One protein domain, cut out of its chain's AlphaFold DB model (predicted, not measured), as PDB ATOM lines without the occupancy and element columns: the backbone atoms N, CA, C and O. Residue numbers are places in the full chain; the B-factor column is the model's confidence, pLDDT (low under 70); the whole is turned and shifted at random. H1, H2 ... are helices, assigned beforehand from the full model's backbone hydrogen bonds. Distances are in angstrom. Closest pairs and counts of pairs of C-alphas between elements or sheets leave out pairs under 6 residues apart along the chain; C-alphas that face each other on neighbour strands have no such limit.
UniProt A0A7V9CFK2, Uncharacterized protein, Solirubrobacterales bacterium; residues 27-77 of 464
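This is residues 27 to 77 of the 464 residues of an uncharacterized protein of Solirubrobacterales bacterium (UniProt A0A7V9CFK2). One long helix, H2, makes the length of a rod, and two short helices, H1 and H3, fold back over one side of it, one near each end. The last residues, 69 to 77, hold no named element. The printed part has 51 residues, with three named helices in the order H1, H2, H3 and no named strand, and its class is all helix. It is only just compact, close to loose, with a radius of gyration of the C-alphas of 11.6 A and spans of 36 by 15 by 11 A.

H2, residues 41 to 60, touches H1, residues 31 to 36, with residues 41 to 48 alone; the closest C-alphas, of Gln 31 and Cys 44, are 5.4 A apart. They form a helical hairpin, running opposite ways at a steep tilt of 45 degrees. H2 touches H3, residues 65 to 68, with residues 55 to 59 alone; the closest C-alphas, of Ala 55 and Cys 68, are 5.2 A apart. H1 and H3 are apart. In H1 and H2 every O i to N i+4 pair is within hydrogen-bond range; H3 is too short for such a pair.

H2 measures 28.3 A from C-alpha 41 at (4.082, -55.600, 209.033) to C-alpha 60 at (-2.575, -78.121, 224.902). H1 measures 8.6 A and H3 5.0 A.

The C-alphas farthest apart, of Gly 38 and Ala 62, are 36.0 A apart. The printed part has no cut, and both links are tight. The pLDDT is under 70 in residues 27 to 33 and 71 to 72.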
ATOM      1  N   ALA A  27      14.035 -70.432 214.759       44.06
ATOM      2  CA  ALA A  27      13.588 -69.316 215.572       44.06
ATOM      3  C   ALA A  27      12.329 -68.723 214.908       44.06
ATOM      4  O   ALA A  27      12.283 -68.687 213.671       44.06
ATOM      5  N   PRO A  28      11.322 -68.278 215.684       53.41
ATOM      6  CA  PRO A  28      10.169 -67.600 215.107       53.41
ATOM      7  C   PRO A  28      10.674 -66.524 214.151       53.41
ATOM      8  O   PRO A  28      11.646 -65.829 214.469       53.41
ATOM      9  N   ILE A  29      10.063 -66.425 212.968       55.88
ATOM     10  CA  ILE A  29      10.436 -65.395 211.999       55.88
ATOM     11  C   ILE A  29      10.238 -64.063 212.713       55.88
ATOM     12  O   ILE A  29       9.108 -63.663 212.992       55.88
ATOM     13  N   SER A  30      11.341 -63.409 213.079       61.69
ATOM     14  CA  SER A  30      11.245 -62.109 213.727       61.69
ATOM     15  C   SER A  30      10.564 -61.154 212.754       61.69
ATOM     16  O   SER A  30      10.778 -61.260 211.542       61.69
ATOM     17  N   GLN A  31       9.759 -60.225 213.264       65.00
ATOM     18  CA  GLN A  31       9.110 -59.222 212.422       65.00
ATOM     19  C   GLN A  31      10.134 -58.541 211.499       65.00
ATOM     20  O   GLN A  31       9.934 -58.499 210.291       65.00
ATOM     21  N   ALA A  32      11.304 -58.182 212.040       62.72
ATOM     22  CA  ALA A  32      12.419 -57.628 211.277       62.72
ATOM     23  C   ALA A  32      12.925 -58.560 210.156       62.72
ATOM     24  O   ALA A  32      13.206 -58.107 209.051       62.72
ATOM     25  N   SER A  33      13.041 -59.869 210.405       68.19
ATOM     26  CA  SER A  33      13.456 -60.844 209.383       68.19
ATOM     27  C   SER A  33      12.418 -61.014 208.275       68.19
ATOM     28  O   SER A  33      12.792 -61.166 207.114       68.19
ATOM     29  N   CYS A  34      11.133 -60.980 208.621       71.62
ATOM     30  CA  CYS A  34      10.042 -61.044 207.653       71.62
ATOM     31  C   CYS A  34       9.974 -59.775 206.790       71.62
ATOM     32  O   CYS A  34       9.861 -59.868 205.568       71.62
ATOM     33  N   GLU A  35      10.124 -58.601 207.405       71.31
ATOM     34  CA  GLU A  35      10.139 -57.316 206.701       71.31
ATOM     35  C   GLU A  35      11.353 -57.197 205.767       71.31
ATOM     36  O   GLU A  35      11.206 -56.805 204.610       71.31
ATOM     37  N   MET A  36      12.543 -57.641 206.201       73.81
ATOM     38  CA  MET A  36      13.726 -57.738 205.328       73.81
ATOM     39  C   MET A  36      13.508 -58.673 204.127       73.81
ATOM     40  O   MET A  36      14.130 -58.488 203.083       73.81
ATOM     41  N   GLY A  37      12.626 -59.665 204.264       75.25
ATOM     42  CA  GLY A  37      12.203 -60.562 203.188       75.25
ATOM     43  C   GLY A  37      11.119 -59.986 202.267       75.25
ATOM     44  O   GLY A  37      10.621 -60.712 201.411       75.25
ATOM     45  N   GLY A  38      10.738 -58.716 202.438       78.12
ATOM     46  CA  GLY A  38       9.695 -58.046 201.654       78.12
ATOM     47  C   GLY A  38       8.272 -58.233 202.190       78.12
ATOM     48  O   GLY A  38       7.317 -57.848 201.516       78.12
ATOM     49  N   GLY A  39       8.106 -58.822 203.379       75.62
ATOM     50  CA  GLY A  39       6.811 -58.905 204.052       75.62
ATOM     51  C   GLY A  39       6.347 -57.541 204.568       75.62
ATOM     52  O   GLY A  39       7.149 -56.725 205.013       75.62
ATOM     53  N   THR A  40       5.040 -57.286 204.527       77.69
ATOM     54  CA  THR A  40       4.459 -56.123 205.216       77.69
ATOM     55  C   THR A  40       4.313 -56.416 206.714       77.69
ATOM     56  O   THR A  40       4.152 -57.589 207.072       77.69
ATOM     57  N   PRO A  41       4.282 -55.395 207.595       71.56
ATOM     58  CA  PRO A  41       4.082 -55.600 209.033       71.56
ATOM     59  C   PRO A  41       2.886 -56.508 209.354       71.56
ATOM     60  O   PRO A  41       3.018 -57.451 210.129       71.56
ATOM     61  N   ALA A  42       1.755 -56.321 208.666       72.56
ATOM     62  CA  ALA A  42       0.567 -57.162 208.817       72.56
ATOM     63  C   ALA A  42       0.824 -58.646 208.491       72.56
ATOM     64  O   ALA A  42       0.425 -59.527 209.252       72.56
ATOM     65  N   ILE A  43       1.521 -58.944 207.385       77.50
ATOM     66  CA  ILE A  43       1.879 -60.325 207.018       77.50
ATOM     67  C   ILE A  43       2.803 -60.925 208.082       77.50
ATOM     68  O   ILE A  43       2.615 -62.069 208.498       77.50
ATOM     69  N   CYS A  44       3.781 -60.149 208.541       76.62
ATOM     70  CA  CYS A  44       4.776 -60.599 209.503       76.62
ATOM     71  C   CYS A  44       4.169 -60.892 210.878       76.62
ATOM     72  O   CYS A  44       4.414 -61.960 211.442       76.62
ATOM     73  N   VAL A  45       3.322 -59.993 211.382       77.56
ATOM     74  CA  VAL A  45       2.579 -60.204 212.628       77.56
ATOM     75  C   VAL A  45       1.637 -61.399 212.481       77.56
ATOM     76  O   VAL A  45       1.669 -62.290 213.325       77.56
ATOM     77  N   GLY A  46       0.876 -61.491 211.385       79.12
ATOM     78  CA  GLY A  46      -0.061 -62.595 211.149       79.12
ATOM     79  C   GLY A  46       0.606 -63.977 211.122       79.12
ATOM     80  O   GLY A  46       0.116 -64.914 211.758       79.12
ATOM     81  N   LEU A  47       1.757 -64.112 210.452       78.56
ATOM     82  CA  LEU A  47       2.544 -65.353 210.466       78.56
ATOM     83  C   LEU A  47       3.057 -65.689 211.872       78.56
ATOM     84  O   LEU A  47       3.006 -66.851 212.278       78.56
ATOM     85  N   GLY A  48       3.498 -64.679 212.628       81.12
ATOM     86  CA  GLY A  48       3.895 -64.836 214.026       81.12
ATOM     87  C   GLY A  48       2.750 -65.350 214.904       81.12
ATOM     88  O   GLY A  48       2.925 -66.348 215.604       81.12
ATOM     89  N   LYS A  49       1.559 -64.742 214.813       84.62
ATOM     90  CA  LYS A  49       0.363 -65.176 215.562       84.62
ATOM     91  C   LYS A  49      -0.032 -66.614 215.220       84.62
ATOM     92  O   LYS A  49      -0.360 -67.392 216.115       84.62
ATOM     93  N   LEU A  50       0.048 -67.006 213.943       83.69
ATOM     94  CA  LEU A  50      -0.198 -68.392 213.529       83.69
ATOM     95  C   LEU A  50       0.822 -69.361 214.148       83.69
ATOM     96  O   LEU A  50       0.435 -70.409 214.666       83.69
ATOM     97  N   GLY A  51       2.110 -69.010 214.120       85.50
ATOM     98  CA  GLY A  51       3.172 -69.795 214.750       85.50
ATOM     99  C   GLY A  51       2.948 -69.972 216.253       85.50
ATOM    100  O   GLY A  51       2.989 -71.097 216.760       85.50
ATOM    101  N   ASP A  52       2.633 -68.881 216.953       86.88
ATOM    102  CA  ASP A  52       2.318 -68.884 218.384       86.88
ATOM    103  C   ASP A  52       1.108 -69.775 218.689       86.88
ATOM    104  O   ASP A  52       1.139 -70.577 219.626       86.88
ATOM    105  N   ARG A  53       0.073 -69.723 217.841       85.62
ATOM    106  CA  ARG A  53      -1.114 -70.575 217.966       85.62
ATOM    107  C   ARG A  53      -0.791 -72.059 217.788       85.62
ATOM    108  O   ARG A  53      -1.294 -72.879 218.556       85.62
ATOM    109  N   ILE A  54       0.039 -72.418 216.808       86.50
ATOM    110  CA  ILE A  54       0.473 -73.809 216.591       86.50
ATOM    111  C   ILE A  54       1.254 -74.312 217.810       86.50
ATOM    112  O   ILE A  54       0.977 -75.402 218.318       86.50
ATOM    113  N   ALA A  55       2.197 -73.510 218.312       87.12
ATOM    114  CA  ALA A  55       2.994 -73.861 219.483       87.12
ATOM    115  C   ALA A  55       2.120 -74.022 220.741       87.12
ATOM    116  O   ALA A  55       2.317 -74.956 221.519       87.12
ATOM    117  N   ALA A  56       1.127 -73.151 220.925       88.00
ATOM    118  CA  ALA A  56       0.173 -73.237 222.024       88.00
ATOM    119  C   ALA A  56      -0.724 -74.479 221.949       88.00
ATOM    120  O   ALA A  56      -0.871 -75.195 222.940       88.00
ATOM    121  N   GLU A  57      -1.273 -74.789 220.773       87.75
ATOM    122  CA  GLU A  57      -2.114 -75.972 220.583       87.75
ATOM    123  C   GLU A  57      -1.319 -77.269 220.784       87.75
ATOM    124  O   GLU A  57      -1.810 -78.201 221.419       87.75
ATOM    125  N   CYS A  58      -0.058 -77.303 220.340       89.44
ATOM    126  CA  CYS A  58       0.871 -78.391 220.642       89.44
ATOM    127  C   CYS A  58       0.977 -78.638 222.157       89.44
ATOM    128  O   CYS A  58       0.804 -79.773 222.611       89.44
ATOM    129  N   ARG A  59       1.174 -77.578 222.959       88.12
ATOM    130  CA  ARG A  59       1.233 -77.683 224.429       88.12
ATOM    131  C   ARG A  59      -0.096 -78.158 225.019       88.12
ATOM    132  O   ARG A  59      -0.106 -78.971 225.941       88.12
ATOM    133  N   ARG A  60      -1.228 -77.709 224.465       85.12
ATOM    134  CA  ARG A  60      -2.575 -78.121 224.902       85.12
ATOM    135  C   ARG A  60      -2.831 -79.617 224.704       85.12
ATOM    136  O   ARG A  60      -3.570 -80.222 225.477       85.12
ATOM    137  N   LEU A  61      -2.192 -80.228 223.707       88.00
ATOM    138  CA  LEU A  61      -2.206 -81.675 223.473       88.00
ATOM    139  C   LEU A  61      -1.257 -82.453 224.407       88.00
ATOM    140  O   LEU A  61      -0.998 -83.630 224.167       88.00
ATOM    141  N   ALA A  62      -0.758 -81.813 225.473       85.88
ATOM    142  CA  ALA A  62       0.169 -82.374 226.455       85.88
ATOM    143  C   ALA A  62       1.496 -82.871 225.852       85.88
ATOM    144  O   ALA A  62       2.165 -83.738 226.420       85.88
ATOM    145  N   ILE A  63       1.895 -82.314 224.706       87.69
ATOM    146  CA  ILE A  63       3.228 -82.517 224.141       87.69
ATOM    147  C   ILE A  63       4.223 -81.686 224.960       87.69
ATOM    148  O   ILE A  63       3.913 -80.581 225.405       87.69
ATOM    149  N   ALA A  64       5.426 -82.223 225.172       87.38
ATOM    150  CA  ALA A  64       6.460 -81.556 225.953       87.38
ATOM    151  C   ALA A  64       6.806 -80.168 225.382       87.38
ATOM    152  O   ALA A  64       7.050 -80.025 224.183       87.38
ATOM    153  N   ASP A  65       6.921 -79.167 226.261       85.44
ATOM    154  CA  ASP A  65       7.222 -77.776 225.888       85.44
ATOM    155  C   ASP A  65       8.456 -77.651 224.983       85.44
ATOM    156  O   ASP A  65       8.446 -76.883 224.026       85.44
ATOM    157  N   ALA A  66       9.506 -78.438 225.239       84.06
ATOM    158  CA  ALA A  66      10.733 -78.428 224.440       84.06
ATOM    159  C   ALA A  66      10.516 -78.874 222.983       84.06
ATOM    160  O   ALA A  66      11.244 -78.438 222.093       84.06
ATOM    161  N   THR A  67       9.523 -79.730 222.736       84.25
ATOM    162  CA  THR A  67       9.108 -80.138 221.389       84.25
ATOM    163  C   THR A  67       8.237 -79.057 220.759       84.25
ATOM    164  O   THR A  67       8.477 -78.667 219.622       84.25
ATOM    165  N   CYS A  68       7.279 -78.498 221.502       84.94
ATOM    166  CA  CYS A  68       6.420 -77.427 220.988       84.94
ATOM    167  C   CYS A  68       7.176 -76.119 220.713       84.94
ATOM    168  O   CYS A  68       6.788 -75.363 219.829       84.94
ATOM    169  N   ALA A  69       8.276 -75.869 221.422       78.81
ATOM    170  CA  ALA A  69       9.176 -74.743 221.190       78.81
ATOM    171  C   ALA A  69       9.975 -74.842 219.876       78.81
ATOM    172  O   ALA A  69      10.630 -73.873 219.505       78.81
ATOM    173  N   GLN A  70       9.956 -75.994 219.198       71.69
ATOM    174  CA  GLN A  70      10.546 -76.164 217.863       71.69
ATOM    175  C   GLN A  70       9.556 -75.809 216.742       71.69
ATOM    176  O   GLN A  70       9.957 -75.730 215.583       71.69
ATOM    177  N   ALA A  71       8.273 -75.604 217.065       67.31
ATOM    178  CA  ALA A  71       7.297 -75.082 216.116       67.31
ATOM    179  C   ALA A  71       7.574 -73.596 215.814       67.31
ATOM    180  O   ALA A  71       8.236 -72.918 216.592       67.31
ATOM    181  N   ALA A  72       7.024 -73.082 214.709       66.94
ATOM    182  CA  ALA A  72       7.283 -71.746 214.148       66.94
ATOM    183  C   ALA A  72       6.854 -70.528 215.016       66.94
ATOM    184  O   ALA A  72       6.718 -69.425 214.490       66.94
ATOM    185  N   GLY A  73       6.618 -70.709 216.319       73.50
ATOM    186  CA  GLY A  73       6.188 -69.682 217.271       73.50
ATOM    187  C   GLY A  73       7.227 -69.360 218.345       73.50
ATOM    188  O   GLY A  73       8.349 -69.870 218.360       73.50
ATOM    189  N   ARG A  74       6.846 -68.490 219.282       83.94
ATOM    190  CA  ARG A  74       7.678 -68.106 220.423       83.94
ATOM    191  C   ARG A  74       7.978 -69.302 221.323       83.94
ATOM    192  O   ARG A  74       7.124 -70.136 221.639       83.94
ATOM    193  N   ARG A  75       9.226 -69.351 221.788       87.25
ATOM    194  CA  ARG A  75       9.719 -70.370 222.717       87.25
ATOM    195  C   ARG A  75       9.127 -70.139 224.104       87.25
ATOM    196  O   ARG A  75       9.551 -69.241 224.823       87.25
ATOM    197  N   VAL A  76       8.191 -71.000 224.489       88.75
ATOM    198  CA  VAL A  76       7.571 -71.007 225.818       88.75
ATOM    199  C   VAL A  76       7.861 -72.345 226.481       88.75
ATOM    200  O   VAL A  76       7.366 -73.378 226.032       88.75
ATOM    201  N   ILE A  77       8.662 -72.323 227.546       89.06
ATOM    202  CA  ILE A  77       8.958 -73.498 228.369       89.06
ATOM    203  C   ILE A  77       8.570 -73.175 229.810       89.06
ATOM    204  O   ILE A  77       9.284 -72.455 230.506       89.06
TER     205      ILE A  77